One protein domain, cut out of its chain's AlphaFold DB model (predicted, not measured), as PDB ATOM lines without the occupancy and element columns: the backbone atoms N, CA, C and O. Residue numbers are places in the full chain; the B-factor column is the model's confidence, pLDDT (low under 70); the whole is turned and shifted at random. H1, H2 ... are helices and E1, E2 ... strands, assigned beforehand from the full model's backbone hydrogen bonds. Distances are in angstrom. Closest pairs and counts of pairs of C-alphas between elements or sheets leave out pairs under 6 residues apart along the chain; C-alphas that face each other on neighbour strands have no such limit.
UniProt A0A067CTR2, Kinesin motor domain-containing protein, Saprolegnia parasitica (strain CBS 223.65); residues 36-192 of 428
ATOM      1  N   LEU A  36      -0.932 -40.481  -6.661       76.12
ATOM      2  CA  LEU A  36      -1.586 -40.673  -7.950       76.12
ATOM      3  C   LEU A  36      -1.670 -39.361  -8.739       76.12
ATOM      4  O   LEU A  36      -1.763 -38.269  -8.181       76.12
ATOM      5  N   THR A  37      -1.643 -39.467 -10.068       71.44
ATOM      6  CA  THR A  37      -1.893 -38.331 -10.969       71.44
ATOM      7  C   THR A  37      -3.185 -38.596 -11.723       71.44
ATOM      8  O   THR A  37      -3.291 -39.585 -12.443       71.44
ATOM      9  N   GLN A  38      -4.170 -37.721 -11.559       68.25
ATOM     10  CA  GLN A  38      -5.447 -37.804 -12.256       68.25
ATOM     11  C   GLN A  38      -5.314 -37.356 -13.721       68.25
ATOM     12  O   GLN A  38      -4.396 -36.622 -14.089       68.25
ATOM     13  N   ALA A  39      -6.280 -37.735 -14.565       61.50
ATOM     14  CA  ALA A  39      -6.315 -37.365 -15.987       61.50
ATOM     15  C   ALA A  39      -6.357 -35.839 -16.234       61.50
ATOM     16  O   ALA A  39      -5.939 -35.361 -17.283       61.50
ATOM     17  N   ASN A  40      -6.823 -35.064 -15.251       59.09
ATOM     18  CA  ASN A  40      -6.823 -33.596 -15.261       59.09
ATOM     19  C   ASN A  40      -5.465 -32.977 -14.836       59.09
ATOM     20  O   ASN A  40      -5.368 -31.754 -14.688       59.09
ATOM     21  N   GLY A  41      -4.443 -33.804 -14.591       63.19
ATOM     22  CA  GLY A  41      -3.122 -33.403 -14.106       63.19
ATOM     23  C   GLY A  41      -3.048 -33.099 -12.606       63.19
ATOM     24  O   GLY A  41      -1.992 -32.695 -12.136       63.19
ATOM     25  N   ALA A  42      -4.134 -33.261 -11.843       67.38
ATOM     26  CA  ALA A  42      -4.123 -33.047 -10.400       67.38
ATOM     27  C   ALA A  42      -3.469 -34.228  -9.669       67.38
ATOM     28  O   ALA A  42      -3.697 -35.393 -10.000       67.38
ATOM     29  N   THR A  43      -2.682 -33.912  -8.645       73.88
ATOM     30  CA  THR A  43      -2.072 -34.906  -7.761       73.88
ATOM     31  C   THR A  43      -3.056 -35.278  -6.649       73.88
ATOM     32  O   THR A  43      -3.594 -34.391  -5.985       73.88
ATOM     33  N   LEU A  44      -3.292 -36.575  -6.448       76.75
ATOM     34  CA  LEU A  44      -4.120 -37.134  -5.379       76.75
ATOM     35  C   LEU A  44      -3.253 -38.040  -4.500       76.75
ATOM     36  O   LEU A  44      -2.478 -38.837  -5.020       76.75
ATOM     37  N   ILE A  45      -3.394 -37.916  -3.185       83.00
ATOM     38  CA  ILE A  45      -2.779 -38.833  -2.222       83.00
ATOM     39  C   ILE A  45      -3.870 -39.803  -1.790       83.00
ATOM     40  O   ILE A  45      -4.863 -39.391  -1.187       83.00
ATOM     41  N   GLU A  46      -3.716 -41.070  -2.150       78.06
ATOM     42  CA  GLU A  46      -4.648 -42.114  -1.735       78.06
ATOM     43  C   GLU A  46      -4.429 -42.448  -0.253       78.06
ATOM     44  O   GLU A  46      -3.302 -42.434   0.233       78.06
ATOM     45  N   GLY A  47      -5.513 -42.685   0.490       75.12
ATOM     46  CA  GLY A  47      -5.448 -42.962   1.931       75.12
ATOM     47  C   GLY A  47      -5.286 -41.730   2.833       75.12
ATOM     48  O   GLY A  47      -5.191 -41.882   4.050       75.12
ATOM     49  N   LEU A  48      -5.299 -40.507   2.283       82.94
ATOM     50  CA  LEU A  48      -5.289 -39.284   3.092       82.94
ATOM     51  C   LEU A  48      -6.605 -39.138   3.876       82.94
ATOM     52  O   LEU A  48      -7.690 -39.139   3.290       82.94
ATOM     53  N   SER A  49      -6.521 -38.967   5.197       81.38
ATOM     54  CA  SER A  49      -7.709 -38.781   6.032       81.38
ATOM     55  C   SER A  49      -8.362 -37.416   5.784       81.38
ATOM     56  O   SER A  49      -7.711 -36.371   5.816       81.38
ATOM     57  N   ALA A  50      -9.676 -37.416   5.561       82.62
ATOM     58  CA  ALA A  50     -10.482 -36.208   5.417       82.62
ATOM     59  C   ALA A  50     -11.493 -36.116   6.564       82.62
ATOM     60  O   ALA A  50     -12.186 -37.084   6.877       82.62
ATOM     61  N   HIS A  51     -11.591 -34.943   7.188       84.06
ATOM     62  CA  HIS A  51     -12.460 -34.718   8.342       84.06
ATOM     63  C   HIS A  51     -13.447 -33.588   8.047       84.06
ATOM     64  O   HIS A  51     -13.046 -32.461   7.759       84.06
ATOM     65  N   ALA A  52     -14.744 -33.888   8.120       85.44
ATOM     66  CA  ALA A  52     -15.790 -32.881   7.991       85.44
ATOM     67  C   ALA A  52     -15.880 -32.057   9.282       85.44
ATOM     68  O   ALA A  52     -16.055 -32.609  10.367       85.44
ATOM     69  N   MET A  53     -15.778 -30.734   9.160       87.56
ATOM     70  CA  MET A  53     -15.740 -29.808  10.294       87.56
ATOM     71  C   MET A  53     -16.810 -28.736  10.153       87.56
ATOM     72  O   MET A  53     -17.112 -28.293   9.044       87.56
ATOM     73  N   LYS A  54     -17.395 -28.324  11.283       86.62
ATOM     74  CA  LYS A  54     -18.477 -27.327  11.311       86.62
ATOM     75  C   LYS A  54     -18.061 -26.044  12.011       86.62
ATOM     76  O   LYS A  54     -18.553 -24.979  11.642       86.62
ATOM     77  N   THR A  55     -17.186 -26.134  13.008       89.50
ATOM     78  CA  THR A  55     -16.770 -24.986  13.813       89.50
ATOM     79  C   THR A  55     -15.288 -24.681  13.634       89.50
ATOM     80  O   THR A  55     -14.493 -25.530  13.236       89.50
ATOM     81  N   ARG A  56     -14.910 -23.433  13.932       91.44
ATOM     82  CA  ARG A  56     -13.505 -23.009  13.973       91.44
ATOM     83  C   ARG A  56     -12.707 -23.830  14.987       91.44
ATOM     84  O   ARG A  56     -11.555 -24.151  14.717       91.44
ATOM     85  N   ASP A  57     -13.310 -24.130  16.132       90.81
ATOM     86  CA  ASP A  57     -12.635 -24.836  17.217       90.81
ATOM     87  C   ASP A  57     -12.293 -26.271  16.802       90.81
ATOM     88  O   ASP A  57     -11.172 -26.697  17.045       90.81
ATOM     89  N   ASP A  58     -13.157 -26.950  16.033       89.25
ATOM     90  CA  ASP A  58     -12.848 -28.274  15.461       89.25
ATOM     91  C   ASP A  58     -11.587 -28.237  14.576       89.25
ATOM     92  O   ASP A  58     -10.731 -29.124  14.638       89.25
ATOM     93  N   VAL A  59     -11.455 -27.186  13.755       88.00
ATOM     94  CA  VAL A  59     -10.294 -26.987  12.870       88.00
ATOM     95  C   VAL A  59      -9.031 -26.750  13.691       88.00
ATOM     96  O   VAL A  59      -7.985 -27.338  13.406       88.00
ATOM     97  N   LEU A  60      -9.120 -25.889  14.707       87.56
ATOM     98  CA  LEU A  60      -7.995 -25.581  15.584       87.56
ATOM     99  C   LEU A  60      -7.592 -26.782  16.435       87.56
ATOM    100  O   LEU A  60      -6.401 -26.982  16.642       87.56
ATOM    101  N   ASP A  61      -8.538 -27.590  16.895       86.25
ATOM    102  CA  ASP A  61      -8.261 -28.780  17.691       86.25
ATOM    103  C   ASP A  61      -7.493 -29.819  16.875       86.25
ATOM    104  O   ASP A  61      -6.475 -30.325  17.346       86.25
ATOM    105  N   VAL A  62      -7.889 -30.072  15.622       83.69
ATOM    106  CA  VAL A  62      -7.135 -30.973  14.734       83.69
ATOM    107  C   VAL A  62      -5.776 -30.392  14.371       83.69
ATOM    108  O   VAL A  62      -4.774 -31.109  14.420       83.69
ATOM    109  N   TYR A  63      -5.704 -29.091  14.077       82.75
ATOM    110  CA  TYR A  63      -4.421 -28.433  13.845       82.75
ATOM    111  C   TYR A  63      -3.502 -28.572  15.062       82.75
ATOM    112  O   TYR A  63      -2.355 -28.970  14.908       82.75
ATOM    113  N   ASN A  64      -3.999 -28.317  16.272       81.19
ATOM    114  CA  ASN A  64      -3.234 -28.407  17.514       81.19
ATOM    115  C   ASN A  64      -2.902 -29.846  17.902       81.19
ATOM    116  O   ASN A  64      -1.880 -30.074  18.539       81.19
ATOM    117  N   GLN A  65      -3.715 -30.829  17.523       75.38
ATOM    118  CA  GLN A  65      -3.379 -32.235  17.707       75.38
ATOM    119  C   GLN A  65      -2.185 -32.607  16.824       75.38
ATOM    120  O   GLN A  65      -1.208 -33.156  17.328       75.38
ATOM    121  N   VAL A  66      -2.211 -32.245  15.539       71.62
ATOM    122  CA  VAL A  66      -1.109 -32.511  14.599       71.62
ATOM    123  C   VAL A  66       0.132 -31.678  14.946       71.62
ATOM    124  O   VAL A  66       1.245 -32.198  15.002       71.62
ATOM    125  N   ALA A  67      -0.050 -30.392  15.250       66.56
ATOM    126  CA  ALA A  67       1.015 -29.472  15.633       66.56
ATOM    127  C   ALA A  67       1.576 -29.775  17.031       66.56
ATOM    128  O   ALA A  67       2.760 -29.570  17.263       66.56
ATOM    129  N   GLY A  68       0.768 -30.290  17.957       59.81
ATOM    130  CA  GLY A  68       1.185 -30.717  19.295       59.81
ATOM    131  C   GLY A  68       1.968 -32.031  19.286       59.81
ATOM    132  O   GLY A  68       2.860 -32.213  20.110       59.81
ATOM    133  N   HIS A  69       1.730 -32.899  18.295       54.59
ATOM    134  CA  HIS A  69       2.587 -34.052  17.991       54.59
ATOM    135  C   HIS A  69       3.883 -33.660  17.250       54.59
ATOM    136  O   HIS A  69       4.639 -34.543  16.834       54.59
ATOM    137  N   ARG A  70       4.207 -32.356  17.119       57.59
ATOM    138  CA  ARG A  70       5.517 -31.868  16.645       57.59
ATOM    139  C   ARG A  70       6.626 -32.186  17.643       57.59
ATOM    140  O   ARG A  70       7.188 -31.320  18.308       57.59
ATOM    141  N   SER A  71       7.013 -33.453  17.677       51.25
ATOM    142  CA  SER A  71       8.359 -33.855  18.065       51.25
ATOM    143  C   SER A  71       9.382 -33.220  17.110       51.25
ATOM    144  O   SER A  71       9.060 -32.859  15.974       51.25
ATOM    145  N   LYS A  72      10.647 -33.138  17.546       50.25
ATOM    146  CA  LYS A  72      11.817 -32.663  16.775       50.25
ATOM    147  C   LYS A  72      11.895 -33.233  15.340       50.25
ATOM    148  O   LYS A  72      12.491 -32.589  14.484       50.25
ATOM    149  N   ARG A  73      11.254 -34.381  15.067       45.94
ATOM    150  CA  ARG A  73      11.108 -35.023  13.745       45.94
ATOM    151  C   ARG A  73      10.433 -34.149  12.673       45.94
ATOM    152  O   ARG A  73      10.878 -34.166  11.538       45.94
ATOM    153  N   LEU A  74       9.428 -33.329  13.004       51.44
ATOM    154  CA  LEU A  74       8.744 -32.482  12.003       51.44
ATOM    155  C   LEU A  74       9.520 -31.212  11.616       51.44
ATOM    156  O   LEU A  74       9.115 -30.522  10.690       51.44
ATOM    157  N   ARG A  75      10.661 -30.920  12.261       54.97
ATOM    158  CA  ARG A  75      11.610 -29.915  11.739       54.97
ATOM    159  C   ARG A  75      12.314 -30.396  10.466       54.97
ATOM    160  O   ARG A  75      12.951 -29.602   9.790       54.97
ATOM    161  N   ARG A  76      12.205 -31.693  10.161       64.06
ATOM    162  CA  ARG A  76      12.868 -32.374   9.050       64.06
ATOM    163  C   ARG A  76      11.894 -32.808   7.942       64.06
ATOM    164  O   ARG A  76      12.196 -33.701   7.167       64.06
ATOM    165  N   GLY A  77      10.707 -32.211   7.855       74.62
ATOM    166  CA  GLY A  77       9.731 -32.548   6.816       74.62
ATOM    167  C   GLY A  77       8.889 -31.348   6.407       74.62
ATOM    168  O   GLY A  77       8.781 -30.374   7.147       74.62
ATOM    169  N   HIS A  78       8.288 -31.422   5.222       84.44
ATOM    170  CA  HIS A  78       7.327 -30.425   4.749       84.44
ATOM    171  C   HIS A  78       5.932 -30.775   5.262       84.44
ATOM    172  O   HIS A  78       5.524 -31.935   5.213       84.44
ATOM    173  N   VAL A  79       5.180 -29.777   5.714       85.69
ATOM    174  CA  VAL A  79       3.798 -29.938   6.169       85.69
ATOM    175  C   VAL A  79       2.873 -29.214   5.204       85.69
ATOM    176  O   VAL A  79       3.053 -28.033   4.923       85.69
ATOM    177  N   ILE A  80       1.859 -29.919   4.710       87.31
ATOM    178  CA  ILE A  80       0.811 -29.348   3.863       87.31
ATOM    179  C   ILE A  80      -0.518 -29.566   4.573       87.31
ATOM    180  O   ILE A  80      -0.954 -30.699   4.760       87.31
ATOM    181  N   PHE A  81      -1.168 -28.475   4.959       87.94
ATOM    182  CA  PHE A  81      -2.498 -28.483   5.547       87.94
ATOM    183  C   PHE A  81      -3.505 -27.946   4.532       87.94
ATOM    184  O   PHE A  81      -3.416 -26.797   4.095       87.94
ATOM    185  N   GLN A  82      -4.454 -28.791   4.128       88.38
ATOM    186  CA  GLN A  82      -5.470 -28.451   3.137       88.38
ATOM    187  C   GLN A  82      -6.832 -28.261   3.810       88.38
ATOM    188  O   GLN A  82      -7.357 -29.174   4.440       88.38
ATOM    189  N   LEU A  83      -7.442 -27.097   3.591       88.81
ATOM    190  CA  LEU A  83      -8.820 -26.802   3.971       88.81
ATOM    191  C   LEU A  83      -9.682 -26.672   2.717       88.81
ATOM    192  O   LEU A  83      -9.451 -25.802   1.877       88.81
ATOM    193  N   THR A  84     -10.703 -27.515   2.602       87.44
ATOM    194  CA  THR A  84     -11.712 -27.408   1.543       87.44
ATOM    195  C   THR A  84     -12.958 -26.746   2.116       87.44
ATOM    196  O   THR A  84     -13.637 -27.312   2.966       87.44
ATOM    197  N   LEU A  85     -13.265 -25.541   1.643       86.12
ATOM    198  CA  LEU A  85     -14.464 -24.803   2.018       86.12
ATOM    199  C   LEU A  85     -15.548 -25.069   0.980       86.12
ATOM    200  O   LEU A  85     -15.424 -24.684  -0.185       86.12
ATOM    201  N   GLN A  86     -16.615 -25.720   1.423       82.62
ATOM    202  CA  GLN A  86     -17.780 -25.984   0.601       82.62
ATOM    203  C   GLN A  86     -18.874 -24.959   0.921       82.62
ATOM    204  O   GLN A  86     -19.304 -24.862   2.075       82.62
ATOM    205  N   PRO A  87     -19.337 -24.172  -0.062       79.44
ATOM    206  CA  PRO A  87     -20.459 -23.276   0.152       79.44
ATOM    207  C   PRO A  87     -21.746 -24.075   0.380       79.44
ATOM    208  O   PRO A  87     -21.931 -25.161  -0.166       79.44
ATOM    209  N   ARG A  88     -22.657 -23.508   1.179       76.88
ATOM    210  CA  ARG A  88     -23.994 -24.084   1.405       76.88
ATOM    211  C   ARG A  88     -24.852 -24.088   0.142       76.88
ATOM    212  O   ARG A  88     -25.702 -24.950  -0.021       76.88
ATOM    213  N   ASP A  89     -24.631 -23.102  -0.716       76.88
ATOM    214  CA  ASP A  89     -25.291 -22.982  -2.005       76.88
ATOM    215  C   ASP A  89     -24.543 -23.848  -3.036       76.88
ATOM    216  O   ASP A  89     -23.375 -23.557  -3.317       76.88
ATOM    217  N   PRO A  90     -25.172 -24.897  -3.599       67.88
ATOM    218  CA  PRO A  90     -24.528 -25.810  -4.542       67.88
ATOM    219  C   PRO A  90     -24.181 -25.149  -5.882       67.88
ATOM    220  O   PRO A  90     -23.385 -25.696  -6.641       67.88
ATOM    221  N   THR A  91     -24.746 -23.971  -6.176       68.88
ATOM    222  CA  THR A  91     -24.392 -23.177  -7.362       68.88
ATOM    223  C   THR A  91     -23.071 -22.427  -7.178       68.88
ATOM    224  O   THR A  91     -22.428 -22.015  -8.149       68.88
ATOM    225  N   ARG A  92     -22.627 -22.260  -5.925       70.31
ATOM    226  CA  ARG A  92     -21.342 -21.648  -5.600       70.31
ATOM    227  C   ARG A  92     -20.248 -22.709  -5.624       70.31
ATOM    228  O   ARG A  92     -20.420 -23.849  -5.207       70.31
ATOM    229  N   ARG A  93     -19.076 -22.302  -6.100       71.88
ATOM    230  CA  ARG A  93     -17.908 -23.180  -6.210       71.88
ATOM    231  C   ARG A  93     -17.283 -23.390  -4.838       71.88
ATOM    232  O   ARG A  93     -17.190 -22.444  -4.055       71.88
ATOM    233  N   ALA A  94     -16.802 -24.599  -4.575       79.06
ATOM    234  CA  ALA A  94     -15.933 -24.821  -3.432       79.06
ATOM    235  C   ALA A  94     -14.575 -24.131  -3.642       79.06
ATOM    236  O   ALA A  94     -14.125 -23.926  -4.771       79.06
ATOM    237  N   SER A  95     -13.924 -23.762  -2.544       81.88
ATOM    238  CA  SER A  95     -12.576 -23.190  -2.545       81.88
ATOM    239  C   SER A  95     -11.643 -24.064  -1.724       81.88
ATOM    240  O   SER A  95     -12.045 -24.616  -0.701       81.88
ATOM    241  N   ARG A  96     -10.386 -24.173  -2.150       84.75
ATOM    242  CA  ARG A  96      -9.343 -24.884  -1.408       84.75
ATOM    243  C   ARG A  96      -8.285 -23.896  -0.951       84.75
ATOM    244  O   ARG A  96      -7.786 -23.121  -1.759       84.75
ATOM    245  N   LEU A  97      -7.963 -23.949   0.333       88.12
ATOM    246  CA  LEU A  97      -6.862 -23.227   0.948       88.12
ATOM    247  C   LEU A  97      -5.768 -24.234   1.296       88.12
ATOM    248  O   LEU A  97      -6.031 -25.236   1.958       88.12
ATOM    249  N   PHE A  98      -4.548 -23.945   0.858       88.38
ATOM    250  CA  PHE A  98      -3.356 -24.703   1.209       88.38
ATOM    251  C   PHE A  98      -2.493 -23.845   2.131       88.38
ATOM    252  O   PHE A  98      -2.093 -22.747   1.753       88.38
ATOM    253  N   LEU A  99      -2.215 -24.345   3.332       89.56
ATOM    254  CA  LEU A  99      -1.238 -23.778   4.256       89.56
ATOM    255  C   LEU A  99      -0.035 -24.712   4.273       89.56
ATOM    256  O   LEU A  99      -0.150 -25.866   4.681       89.56
ATOM    257  N   VAL A 100       1.094 -24.230   3.767       90.12
ATOM    258  CA  VAL A 100       2.287 -25.051   3.564       90.12
ATOM    259  C   VAL A 100       3.410 -24.507   4.427       90.12
ATOM    260  O   VAL A 100       3.777 -23.343   4.297       90.12
ATOM    261  N   ASP A 101       3.939 -25.360   5.297       87.12
ATOM    262  CA  ASP A 101       5.114 -25.086   6.112       87.12
ATOM    263  C   ASP A 101       6.266 -25.933   5.572       87.12
ATOM    264  O   ASP A 101       6.227 -27.169   5.596       87.12
ATOM    265  N   LEU A 102       7.248 -25.268   4.972       87.88
ATOM    266  CA  LEU A 102       8.385 -25.933   4.362       87.88
ATOM    267  C   LEU A 102       9.476 -26.128   5.413       87.88
ATOM    268  O   LEU A 102       9.725 -25.246   6.228       87.88
ATOM    269  N   ALA A 103      10.159 -27.272   5.357       83.00
ATOM    270  CA  ALA A 103      11.382 -27.455   6.117       83.00
ATOM    271  C   ALA A 103      12.411 -26.366   5.774       83.00
ATOM    272  O   ALA A 103      12.372 -25.760   4.697       83.00
ATOM    273  N   GLY A 104      13.331 -26.165   6.708       75.38
ATOM    274  CA  GLY A 104      14.429 -25.230   6.569       75.38
ATOM    275  C   GLY A 104      15.262 -25.462   5.305       75.38
ATOM    276  O   GLY A 104      15.434 -26.596   4.849       75.38
ATOM    277  N   MET A 105      15.734 -24.367   4.706       70.94
ATOM    278  CA  MET A 105      16.624 -24.388   3.540       70.94
ATOM    279  C   MET A 105      18.107 -24.479   3.936       70.94
ATOM    280  O   MET A 105      18.965 -24.535   3.053       70.94
ATOM    281  N   GLU A 106      18.407 -24.456   5.238       69.56
ATOM    282  CA  GLU A 106      19.757 -24.493   5.788       69.56
ATOM    283  C   GLU A 106      20.477 -25.807   5.485       69.56
ATOM    284  O   GLU A 106      19.953 -26.901   5.685       69.56
ATOM    285  N   VAL A 107      21.733 -25.710   5.055       59.53
ATOM    286  CA  VAL A 107      22.572 -26.884   4.817       59.53
ATOM    287  C   VAL A 107      23.415 -27.109   6.062       59.53
ATOM    288  O   VAL A 107      24.483 -26.526   6.195       59.53
ATOM    289  N   ALA A 108      22.959 -27.955   6.987       57.19
ATOM    290  CA  ALA A 108      23.792 -28.352   8.120       57.19
ATOM    291  C   ALA A 108      24.920 -29.293   7.632       57.19
ATOM    292  O   ALA A 108      24.634 -30.443   7.285       57.19
ATOM    293  N   PRO A 109      26.202 -28.872   7.632       54.38
ATOM    294  CA  PRO A 109      27.306 -29.672   7.086       54.38
ATOM    295  C   PRO A 109      27.606 -30.941   7.905       54.38
ATOM    296  O   PRO A 109      28.271 -31.849   7.424       54.38
ATOM    297  N   ALA A 110      27.114 -31.029   9.145       53.19
ATOM    298  CA  ALA A 110      27.454 -32.097  10.086       53.19
ATOM    299  C   ALA A 110      26.391 -33.211  10.208       53.19
ATOM    300  O   ALA A 110      26.543 -34.110  11.033       53.19
ATOM    301  N   GLN A 111      25.297 -33.167   9.436       56.56
ATOM    302  CA  GLN A 111      24.217 -34.164   9.515       56.56
ATOM    303  C   GLN A 111      23.819 -34.666   8.124       56.56
ATOM    304  O   GLN A 111      22.704 -34.449   7.656       56.56
ATOM    305  N   HIS A 112      24.731 -35.385   7.467       60.41
ATOM    306  CA  HIS A 112      24.437 -36.146   6.252       60.41
ATOM    307  C   HIS A 112      23.644 -37.415   6.584       60.41
ATOM    308  O   HIS A 112      24.139 -38.532   6.462       60.41
ATOM    309  N   THR A 113      22.403 -37.259   7.040       65.88
ATOM    310  CA  THR A 113      21.460 -38.379   7.062       65.88
ATOM    311  C   THR A 113      20.710 -38.427   5.726       65.88
ATOM    312  O   THR A 113      20.465 -37.381   5.117       65.88
ATOM    313  N   PRO A 114      20.311 -39.619   5.245       67.12
ATOM    314  CA  PRO A 114      19.509 -39.744   4.022       67.12
ATOM    315  C   PRO A 114      18.183 -38.962   4.104       67.12
ATOM    316  O   PRO A 114      17.686 -38.472   3.094       67.12
ATOM    317  N   GLU A 115      17.654 -38.783   5.319       67.50
ATOM    318  CA  GLU A 115      16.507 -37.923   5.626       67.50
ATOM    319  C   GLU A 115      16.794 -36.447   5.294       67.50
ATOM    320  O   GLU A 115      16.044 -35.827   4.550       67.50
ATOM    321  N   VAL A 116      17.910 -35.884   5.768       69.38
ATOM    322  CA  VAL A 116      18.273 -34.480   5.494       69.38
ATOM    323  C   VAL A 116      18.533 -34.252   4.000       69.38
ATOM    324  O   VAL A 116      18.133 -33.234   3.434       69.38
ATOM    325  N   ALA A 117      19.127 -35.238   3.321       72.88
ATOM    326  CA  ALA A 117      19.345 -35.175   1.879       72.88
ATOM    327  C   ALA A 117      18.031 -35.125   1.073       72.88
ATOM    328  O   ALA A 117      17.954 -34.413   0.066       72.88
ATOM    329  N   SER A 118      16.985 -35.846   1.496       73.12
ATOM    330  CA  SER A 118      15.696 -35.865   0.788       73.12
ATOM    331  C   SER A 118      14.932 -34.539   0.924       73.12
ATOM    332  O   SER A 118      14.352 -34.065  -0.059       73.12
ATOM    333  N   ILE A 119      15.023 -33.885   2.087       77.00
ATOM    334  CA  ILE A 119      14.474 -32.543   2.335       77.00
ATOM    335  C   ILE A 119      15.084 -31.536   1.366       77.00
ATOM    336  O   ILE A 119      14.366 -30.913   0.578       77.00
ATOM    337  N   HIS A 120      16.417 -31.426   1.359       78.44
ATOM    338  CA  HIS A 120      17.124 -30.472   0.502       78.44
ATOM    339  C   HIS A 120      16.884 -30.754  -0.975       78.44
ATOM    340  O   HIS A 120      16.740 -29.822  -1.769       78.44
ATOM    341  N   LYS A 121      16.773 -32.033  -1.354       84.25
ATOM    342  CA  LYS A 121      16.420 -32.426  -2.717       84.25
ATOM    343  C   LYS A 121      15.061 -31.852  -3.115       84.25
ATOM    344  O   LYS A 121      14.942 -31.288  -4.199       84.25
ATOM    345  N   SER A 122      14.032 -31.961  -2.277       87.94
ATOM    346  CA  SER A 122      12.698 -31.447  -2.621       87.94
ATOM    347  C   SER A 122      12.641 -29.909  -2.701       87.94
ATOM    348  O   SER A 122      12.068 -29.374  -3.652       87.94
ATOM    349  N   LEU A 123      13.330 -29.194  -1.803       87.44
ATOM    350  CA  LEU A 123      13.455 -27.726  -1.836       87.44
ATOM    351  C   LEU A 123      14.287 -27.222  -3.023       87.44
ATOM    352  O   LEU A 123      13.972 -26.190  -3.623       87.44
ATOM    353  N   SER A 124      15.321 -27.969  -3.410       88.50
ATOM    354  CA  SER A 124      16.123 -27.671  -4.600       88.50
ATOM    355  C   SER A 124      15.279 -27.783  -5.869       88.50
ATOM    356  O   SER A 124      15.298 -26.878  -6.702       88.50
ATOM    357  N   HIS A 125      14.468 -28.841  -5.997       90.19
ATOM    358  CA  HIS A 125      13.533 -28.979  -7.117       90.19
ATOM    359  C   HIS A 125      12.456 -27.890  -7.121       90.19
ATOM    360  O   HIS A 125      12.100 -27.400  -8.192       90.19
ATOM    361  N   LEU A 126      11.969 -27.468  -5.950       91.38
ATOM    362  CA  LEU A 126      11.058 -26.326  -5.844       91.38
ATOM    363  C   LEU A 126      11.713 -25.048  -6.383       91.38
ATOM    364  O   LEU A 126      11.120 -24.358  -7.210       91.38
ATOM    365  N   SER A 127      12.955 -24.778  -5.984       90.25
ATOM    366  CA  SER A 127      13.723 -23.620  -6.457       90.25
ATOM    367  C   SER A 127      13.965 -23.660  -7.971       90.25
ATOM    368  O   SER A 127      13.881 -22.629  -8.637       90.25
ATOM    369  N   GLN A 128      14.218 -24.846  -8.536       90.06
ATOM    370  CA  GLN A 128      14.331 -25.050  -9.986       90.06
ATOM    371  C   GLN A 128      12.997 -24.808 -10.706       90.06
ATOM    372  O   GLN A 128      12.984 -24.153 -11.746       90.06
ATOM    373  N   CYS A 129      11.874 -25.272 -10.147       90.88
ATOM    374  CA  CYS A 129      10.545 -25.002 -10.699       90.88
ATOM    375  C   CYS A 129      10.238 -23.501 -10.698       90.88
ATOM    376  O   CYS A 129       9.814 -22.970 -11.717       90.88
ATOM    377  N   VAL A 130      10.508 -22.811  -9.584       90.38
ATOM    378  CA  VAL A 130      10.355 -21.351  -9.462       90.38
ATOM    379  C   VAL A 130      11.216 -20.620 -10.486       90.38
ATOM    380  O   VAL A 130      10.748 -19.692 -11.135       90.38
ATOM    381  N   HIS A 131      12.464 -21.050 -10.670       89.50
ATOM    382  CA  HIS A 131      13.359 -20.454 -11.655       89.50
ATOM    383  C   HIS A 131      12.838 -20.621 -13.089       89.50
ATOM    384  O   HIS A 131      12.777 -19.643 -13.832       89.50
ATOM    385  N   ALA A 132      12.407 -21.833 -13.449       89.69
ATOM    386  CA  ALA A 132      11.817 -22.117 -14.755       89.69
ATOM    387  C   ALA A 132      10.509 -21.337 -14.983       89.69
ATOM    388  O   ALA A 132      10.246 -20.879 -16.092       89.69
ATOM    389  N   LEU A 133       9.706 -21.150 -13.931       88.25
ATOM    390  CA  LEU A 133       8.479 -20.355 -13.969       88.25
ATOM    391  C   LEU A 133       8.744 -18.862 -14.161       88.25
ATOM    392  O   LEU A 133       8.054 -18.225 -14.949       88.25
ATOM    393  N   ALA A 134       9.745 -18.313 -13.478       86.94
ATOM    394  CA  ALA A 134      10.098 -16.900 -13.573       86.94
ATOM    395  C   ALA A 134      10.685 -16.519 -14.945       86.94
ATOM    396  O   ALA A 134      10.587 -15.374 -15.369       86.94
ATOM    397  N   GLN A 135      11.309 -17.472 -15.643       83.88
ATOM    398  CA  GLN A 135      11.912 -17.264 -16.968       83.88
ATOM    399  C   GLN A 135      11.018 -17.723 -18.124       83.88
ATOM    400  O   GLN A 135      11.458 -17.719 -19.276       83.88
ATOM    401  N   ARG A 136       9.793 -18.164 -17.820       72.69
ATOM    402  CA  ARG A 136       8.974 -18.988 -18.705       72.69
ATOM    403  C   ARG A 136       8.795 -18.355 -20.083       72.69
ATOM    404  O   ARG A 136       8.032 -17.409 -20.263       72.69
ATOM    405  N   ARG A 137       9.415 -18.965 -21.096       65.25
ATOM    406  CA  ARG A 137       9.004 -18.814 -22.496       65.25
ATOM    407  C   ARG A 137       7.983 -19.905 -22.812       65.25
ATOM    408  O   ARG A 137       7.964 -20.957 -22.178       65.25
ATOM    409  N   ALA A 138       7.124 -19.685 -23.808       60.84
ATOM    410  CA  ALA A 138       5.956 -20.530 -24.112       60.84
ATOM    411  C   ALA A 138       6.240 -22.030 -24.415       60.84
ATOM    412  O   ALA A 138       5.306 -22.770 -24.719       60.84
ATOM    413  N   ARG A 139       7.499 -22.489 -24.369       60.00
ATOM    414  CA  ARG A 139       7.928 -23.864 -24.677       60.00
ATOM    415  C   ARG A 139       8.819 -24.517 -23.612       60.00
ATOM    416  O   ARG A 139       9.242 -25.650 -23.829       60.00
ATOM    417  N   ASP A 140       9.087 -23.860 -22.485       78.69
ATOM    418  CA  ASP A 140       9.990 -24.419 -21.475       78.69
ATOM    419  C   ASP A 140       9.266 -25.434 -20.577       78.69
ATOM    420  O   ASP A 140       8.186 -25.174 -20.040       78.69
ATOM    421  N   HIS A 141       9.860 -26.623 -20.435       86.56
ATOM    422  CA  HIS A 141       9.362 -27.678 -19.553       86.56
ATOM    423  C   HIS A 141       9.672 -27.342 -18.089       86.56
ATOM    424  O   HIS A 141      10.832 -27.158 -17.722       86.56
ATOM    425  N   ILE A 142       8.644 -27.335 -17.236       88.06
ATOM    426  CA  ILE A 142       8.794 -27.101 -15.795       88.06
ATOM    427  C   ILE A 142       8.859 -28.457 -15.070       88.06
ATOM    428  O   ILE A 142       7.946 -29.274 -15.221       88.06
ATOM    429  N   PRO A 143       9.900 -28.730 -14.260       89.06
ATOM    430  CA  PRO A 143      10.155 -30.052 -13.688       89.06
ATOM    431  C   PRO A 143       9.296 -30.377 -12.449       89.06
ATOM    432  O   PRO A 143       9.808 -30.865 -11.444       89.06
ATOM    433  N   TYR A 144       7.970 -30.196 -12.511       86.50
ATOM    434  CA  TYR A 144       7.075 -30.488 -11.378       86.50
ATOM    435  C   TYR A 144       7.168 -31.926 -10.878       86.50
ATOM    436  O   TYR A 144       6.972 -32.181  -9.694       86.50
ATOM    437  N   ARG A 145       7.501 -32.873 -11.762       86.62
ATOM    438  CA  ARG A 145       7.618 -34.301 -11.437       86.62
ATOM    439  C   ARG A 145       8.900 -34.679 -10.694       86.62
ATOM    440  O   ARG A 145       8.998 -35.818 -10.253       86.62
ATOM    441  N   ALA A 146       9.854 -33.762 -10.540       83.38
ATOM    442  CA  ALA A 146      11.153 -34.071  -9.947       83.38
ATOM    443  C   ALA A 146      11.098 -34.322  -8.425       83.38
ATOM    444  O   ALA A 146      11.987 -34.966  -7.867       83.38
ATOM    445  N   SER A 147      10.036 -33.870  -7.746       87.44
ATOM    446  CA  SER A 147       9.761 -34.207  -6.346       87.44
ATOM    447  C   SER A 147       8.259 -34.336  -6.067       87.44
ATOM    448  O   SER A 147       7.432 -33.756  -6.771       87.44
ATOM    449  N   ILE A 148       7.890 -35.071  -5.014       85.38
ATOM    450  CA  ILE A 148       6.491 -35.157  -4.557       85.38
ATOM    451  C   ILE A 148       5.975 -33.768  -4.150       85.38
ATOM    452  O   ILE A 148       4.867 -33.394  -4.524       85.38
ATOM    453  N   LEU A 149       6.806 -32.971  -3.470       87.62
ATOM    454  CA  LEU A 149       6.472 -31.606  -3.057       87.62
ATOM    455  C   LEU A 149       6.064 -30.737  -4.255       87.62
ATOM    456  O   LEU A 149       5.002 -30.121  -4.243       87.62
ATOM    457  N   THR A 150       6.867 -30.731  -5.322       89.50
ATOM    458  CA  THR A 150       6.581 -29.943  -6.531       89.50
ATOM    459  C   THR A 150       5.359 -30.451  -7.297       89.50
ATOM    460  O   THR A 150       4.667 -29.641  -7.907       89.50
ATOM    461  N   ARG A 151       5.028 -31.749  -7.218       87.12
ATOM    462  CA  ARG A 151       3.777 -32.311  -7.771       87.12
ATOM    463  C   ARG A 151       2.543 -31.884  -6.980       87.12
ATOM    464  O   ARG A 151       1.497 -31.623  -7.570       87.12
ATOM    465  N   LEU A 152       2.645 -31.834  -5.653       86.69
ATOM    466  CA  LEU A 152       1.550 -31.400  -4.783       86.69
ATOM    467  C   LEU A 152       1.313 -29.891  -4.887       86.69
ATOM    468  O   LEU A 152       0.168 -29.449  -4.890       86.69
ATOM    469  N   LEU A 153       2.386 -29.110  -5.027       88.00
ATOM    470  CA  LEU A 153       2.329 -27.652  -5.149       88.00
ATOM    471  C   LEU A 153       2.117 -27.151  -6.577       88.00
ATOM    472  O   LEU A 153       1.910 -25.953  -6.755       88.00
ATOM    473  N   GLN A 154       2.131 -28.025  -7.586       86.31
ATOM    474  CA  GLN A 154       1.929 -27.643  -8.986       86.31
ATOM    475  C   GLN A 154       0.707 -26.723  -9.187       86.31
ATOM    476  O   GLN A 154       0.876 -25.667  -9.796       86.31
ATOM    477  N   PRO A 155      -0.489 -27.003  -8.617       80.00
ATOM    478  CA  PRO A 155      -1.635 -26.106  -8.769       80.00
ATOM    479  C   PRO A 155      -1.394 -24.702  -8.190       80.00
ATOM    480  O   PRO A 155      -1.876 -23.715  -8.749       80.00
ATOM    481  N   SER A 156      -0.649 -24.603  -7.087       83.69
ATOM    482  CA  SER A 156      -0.305 -23.328  -6.449       83.69
ATOM    483  C   SER A 156       0.759 -22.561  -7.244       83.69
ATOM    484  O   SER A 156       0.750 -21.335  -7.260       83.69
ATOM    485  N   LEU A 157       1.663 -23.262  -7.928       82.25
ATOM    486  CA  LEU A 157       2.740 -22.658  -8.718       82.25
ATOM    487  C   LEU A 157       2.296 -22.234 -10.130       82.25
ATOM    488  O   LEU A 157       2.810 -21.256 -10.660       82.25
ATOM    489  N   GLU A 158       1.318 -22.922 -10.726       76.69
ATOM    490  CA  GLU A 158       0.801 -22.659 -12.082       76.69
ATOM    491  C   GLU A 158      -0.337 -21.618 -12.140       76.69
ATOM    492  O   GLU A 158      -1.069 -21.559 -13.126       76.69
ATOM    493  N   ALA A 159      -0.514 -20.803 -11.094       66.50
ATOM    494  CA  ALA A 159      -1.540 -19.755 -11.025       66.50
ATOM    495  C   ALA A 159      -3.005 -20.251 -11.126       66.50
ATOM    496  O   ALA A 159      -3.903 -19.516 -11.535       66.50
ATOM    497  N   SER A 160      -3.304 -21.481 -10.681       68.62
ATOM    498  CA  SER A 160      -4.703 -21.952 -10.563       68.62
ATOM    499  C   SER A 160      -5.472 -21.331  -9.378       68.62
ATOM    500  O   SER A 160      -6.638 -21.652  -9.140       68.62
ATOM    501  N   GLY A 161      -4.831 -20.420  -8.638       75.19
ATOM    502  CA  GLY A 161      -5.353 -19.730  -7.465       75.19
ATOM    503  C   GLY A 161      -4.450 -18.572  -7.040       75.19
ATOM    504  O   GLY A 161      -3.474 -18.250  -7.713       75.19
ATOM    505  N   LEU A 162      -4.794 -17.944  -5.913       83.00
ATOM    506  CA  LEU A 162      -3.953 -16.931  -5.278       83.00
ATOM    507  C   LEU A 162      -2.870 -17.626  -4.453       83.00
ATOM    508  O   LEU A 162      -3.189 -18.364  -3.521       83.00
ATOM    509  N   THR A 163      -1.611 -17.357  -4.782       86.12
ATOM    510  CA  THR A 163      -0.459 -17.933  -4.086       86.12
ATOM    511  C   THR A 163       0.363 -16.821  -3.461       86.12
ATOM    512  O   THR A 163       0.733 -15.853  -4.122       86.12
ATOM    513  N   THR A 164       0.654 -16.953  -2.171       89.00
ATOM    514  CA  THR A 164       1.492 -16.015  -1.424       89.00
ATOM    515  C   THR A 164       2.631 -16.782  -0.785       89.00
ATOM    516  O   THR A 164       2.408 -17.789  -0.116       89.00
ATOM    517  N   PHE A 165       3.848 -16.291  -0.988       89.88
ATOM    518  CA  PHE A 165       5.039 -16.819  -0.343       89.88
ATOM    519  C   PHE A 165       5.394 -15.937   0.846       89.88
ATOM    520  O   PHE A 165       5.498 -14.719   0.708       89.88
ATOM    521  N   VAL A 166       5.593 -16.558   2.007       92.56
ATOM    522  CA  VAL A 166       6.151 -15.902   3.192       92.56
ATOM    523  C   VAL A 166       7.568 -16.420   3.357       92.56
ATOM    524  O   VAL A 166       7.773 -17.596   3.643       92.56
ATOM    525  N   LEU A 167       8.542 -15.547   3.124       91.12
ATOM    526  CA  LEU A 167       9.956 -15.873   3.253       91.12
ATOM    527  C   LEU A 167      10.460 -15.374   4.602       91.12
ATOM    528  O   LEU A 167      10.314 -14.196   4.927       91.12
ATOM    529  N   THR A 168      11.052 -16.273   5.378       90.69
ATOM    530  CA  THR A 168      11.633 -15.966   6.686       90.69
ATOM    531  C   THR A 168      13.148 -15.923   6.573       90.69
ATOM    532  O   THR A 168      13.745 -16.839   6.013       90.69
ATOM    533  N   ALA A 169      13.767 -14.882   7.120       89.69
ATOM    534  CA  ALA A 169      15.215 -14.722   7.142       89.69
ATOM    535  C   ALA A 169      15.697 -14.420   8.562       89.69
ATOM    536  O   ALA A 169      14.998 -13.763   9.337       89.69
ATOM    537  N   THR A 170      16.905 -14.883   8.882       89.19
ATOM    538  CA  THR A 170      17.527 -14.681  10.192       89.19
ATOM    539  C   THR A 170      18.513 -13.513  10.112       89.19
ATOM    540  O   THR A 170      19.439 -13.569   9.303       89.19
ATOM    541  N   PRO A 171      18.389 -12.471  10.957       91.50
ATOM    542  CA  PRO A 171      19.263 -11.295  10.927       91.50
ATOM    543  C   PRO A 171      20.602 -11.546  11.649       91.50
ATOM    544  O   PRO A 171      21.026 -10.751  12.482       91.50
ATOM    545  N   ALA A 172      21.255 -12.675  11.373       91.56
ATOM    546  CA  ALA A 172      22.529 -13.056  11.979       91.56
ATOM    547  C   ALA A 172      23.605 -13.208  10.904       91.56
ATOM    548  O   ALA A 172      23.362 -13.808   9.857       91.56
ATOM    549  N   THR A 173      24.822 -12.738  11.188       91.50
ATOM    550  CA  THR A 173      25.965 -12.853  10.266       91.50
ATOM    551  C   THR A 173      26.291 -14.310   9.932       91.50
ATOM    552  O   THR A 173      26.672 -14.613   8.808       91.50
ATOM    553  N   SER A 174      26.068 -15.231  10.877       89.19
ATOM    554  CA  SER A 174      26.229 -16.676  10.665       89.19
ATOM    555  C   SER A 174      25.286 -17.254   9.605       89.19
ATOM    556  O   SER A 174      25.582 -18.301   9.048       89.19
ATOM    557  N   SER A 175      24.163 -16.584   9.329       87.06
ATOM    558  CA  SER A 175      23.138 -17.002   8.363       87.06
ATOM    559  C   SER A 175      23.125 -16.115   7.113       87.06
ATOM    560  O   SER A 175      22.120 -16.057   6.401       87.06
ATOM    561  N   TRP A 176      24.221 -15.393   6.845       89.44
ATOM    562  CA  TRP A 176      24.324 -14.462   5.719       89.44
ATOM    563  C   TRP A 176      24.060 -15.144   4.369       89.44
ATOM    564  O   TRP A 176      23.181 -14.712   3.624       89.44
ATOM    565  N   ASP A 177      24.748 -16.253   4.082       88.19
ATOM    566  CA  ASP A 177      24.639 -16.947   2.791       88.19
ATOM    567  C   ASP A 177      23.237 -17.535   2.547       88.19
ATOM    568  O   ASP A 177      22.687 -17.451   1.441       88.19
ATOM    569  N   GLU A 178      22.615 -18.078   3.594       86.25
ATOM    570  CA  GLU A 178      21.250 -18.621   3.564       86.25
ATOM    571  C   GLU A 178      20.213 -17.511   3.355       86.25
ATOM    572  O   GLU A 178      19.284 -17.643   2.550       86.25
ATOM    573  N   THR A 179      20.415 -16.372   4.018       91.31
ATOM    574  CA  THR A 179      19.576 -15.181   3.859       91.31
ATOM    575  C   THR A 179      19.677 -14.632   2.439       91.31
ATOM    576  O   THR A 179      18.652 -14.406   1.793       91.31
ATOM    577  N   CYS A 180      20.890 -14.495   1.890       91.62
ATOM    578  CA  CYS A 180      21.091 -14.092   0.498       91.62
ATOM    579  C   CYS A 180      20.410 -15.054  -0.484       91.62
ATOM    580  O   CYS A 180      19.800 -14.617  -1.462       91.62
ATOM    581  N   THR A 181      20.481 -16.360  -0.228       88.88
ATOM    582  CA  THR A 181      19.829 -17.377  -1.065       88.88
ATOM    583  C   THR A 181      18.306 -17.243  -1.028       88.88
ATOM    584  O   THR A 181      17.663 -17.245  -2.081       88.88
ATOM    585  N   THR A 182      17.736 -17.032   0.158       90.88
ATOM    586  CA  THR A 182      16.297 -16.809   0.358       90.88
ATOM    587  C   THR A 182      15.815 -15.545  -0.363       90.88
ATOM    588  O   THR A 182      14.788 -15.563  -1.040       90.88
ATOM    589  N   LEU A 183      16.581 -14.453  -0.301       92.44
ATOM    590  CA  LEU A 183      16.247 -13.201  -0.988       92.44
ATOM    591  C   LEU A 183      16.346 -13.315  -2.518       92.44
ATOM    592  O   LEU A 183      15.480 -12.809  -3.228       92.44
ATOM    593  N   ARG A 184      17.338 -14.041  -3.047       91.69
ATOM    594  CA  ARG A 184      17.421 -14.343  -4.491       91.69
ATOM    595  C   ARG A 184      16.242 -15.191  -4.966       91.69
ATOM    596  O   ARG A 184      15.773 -15.032  -6.091       91.69
ATOM    597  N   LEU A 185      15.752 -16.103  -4.123       89.75
ATOM    598  CA  LEU A 185      14.520 -16.835  -4.407       89.75
ATOM    599  C   LEU A 185      13.312 -15.886  -4.424       89.75
ATOM    600  O   LEU A 185      12.495 -15.989  -5.335       89.75
ATOM    601  N   ALA A 186      13.231 -14.932  -3.488       92.25
ATOM    602  CA  ALA A 186      12.187 -13.901  -3.448       92.25
ATOM    603  C   ALA A 186      12.096 -13.105  -4.755       92.25
ATOM    604  O   ALA A 186      11.013 -12.912  -5.304       92.25
ATOM    605  N   GLU A 187      13.250 -12.677  -5.267       91.81
ATOM    606  CA  GLU A 187      13.348 -11.946  -6.527       91.81
ATOM    607  C   GLU A 187      12.784 -12.764  -7.697       91.81
ATOM    608  O   GLU A 187      11.989 -12.258  -8.486       91.81
ATOM    609  N   ARG A 188      13.116 -14.060  -7.765       89.81
ATOM    610  CA  ARG A 188      12.584 -14.970  -8.794       89.81
ATOM    611  C   ARG A 188      11.083 -15.192  -8.644       89.81
ATOM    612  O   ARG A 188      10.371 -15.170  -9.640       89.81
ATOM    613  N   LEU A 189      10.595 -15.373  -7.416       89.25
ATOM    614  CA  LEU A 189       9.168 -15.555  -7.133       89.25
ATOM    615  C   LEU A 189       8.332 -14.362  -7.611       89.25
ATOM    616  O   LEU A 189       7.236 -14.560  -8.125       89.25
ATOM    617  N   LYS A 190       8.868 -13.140  -7.508       87.38
ATOM    618  CA  LYS A 190       8.217 -11.925  -8.021       87.38
ATOM    619  C   LYS A 190       8.034 -11.941  -9.545       87.38
ATOM    620  O   LYS A 190       7.107 -11.311 -10.043       87.38
ATOM    621  N   GLY A 191       8.904 -12.643 -10.269       82.94
ATOM    622  CA  GLY A 191       8.829 -12.798 -11.724       82.94
ATOM    623  C   GLY A 191       7.825 -13.851 -12.199       82.94
ATOM    624  O   GLY A 191       7.604 -13.966 -13.400       82.94
ATOM    625  N   ILE A 192       7.218 -14.631 -11.297       83.81
ATOM    626  CA  ILE A 192       6.183 -15.596 -11.677       83.81
ATOM    627  C   ILE A 192       4.901 -14.828 -11.998       83.81
ATOM    628  O   ILE A 192       4.217 -14.319 -11.108       83.81
TER     629      ILE A 192
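Overview. This is residues 36 to 192 of the 428 residues of the protein "Kinesin motor domain-containing protein" of Saprolegnia parasitica (strain CBS 223.65) (UniProt A0A067CTR2). A long hairpin, E2 and E3, reaches away from a loose group of three helices in which H3 touches H4 and H5, and H1 lies off the hairpin across an open gap. The 157 printed residues have five named helices and three named strands, in the order E1 H1 H2 E2 E3 H3 H4 H5, of mixed class. The whole is only just compact, close to loose, with a radius of gyration of the C-alphas of 17.6 A, spanning 52 by 44 by 29 A.

Arrangement. E1, residues 43 to 45, pairs with no named strand. H1, residues 56 to 68, touches no helix. E2, residues 79 to 85, and E3, residues 95 to 101, form an antiparallel hairpin at 164 degrees, with N 81 and O 99 within hydrogen-bond range at 2.8 A. The hub is H3, residues 114 to 134. H2, residues 72 to 76, only just touches its residues 115 to 119, with 3 pairs of C-alphas within 8 A; the closest are Arg 76 and Val 116, 6.8 A. H4, residues 148 to 157, touches residues 122 to 130 of H3 at a shallow tilt of 27 degrees, the same way; the closest C-alphas are Leu 126 and Thr 150, 5.8 A. H5, residues 173 to 190, touches H3 with residues 185 to 190 alone, at a steep tilt of 41 degrees, the same way; the closest C-alphas are Ala 134 and Arg 188, 5.7 A. Every O i to N i+4 pair is within hydrogen-bond range in H1 and H3, against 4 of 6 in H4, 12 of 14 in H5 and 0 of 1 in H2, where 2 of 2 O i to N i+3 pairs are.

Along the chain. E1 begins at C-alpha 43 (-2.072, -34.906, -7.761). H1 is 17.4 A long, E2 19.4 A, E3 19.8 A, H3 30.3 A and H5 25.5 A, ending at C-alpha 190 (8.217, -11.925, -8.021).

Size, cuts and confidence. The farthest C-alphas, Thr 91 and Ala 110, are 55.4 A apart. The printed part has no cut. The links E3 to H3, H3 to H4 and H4 to H5 are long. In this model 33 residues have pLDDT under 70, among them 67 to 76 and 106 to 116.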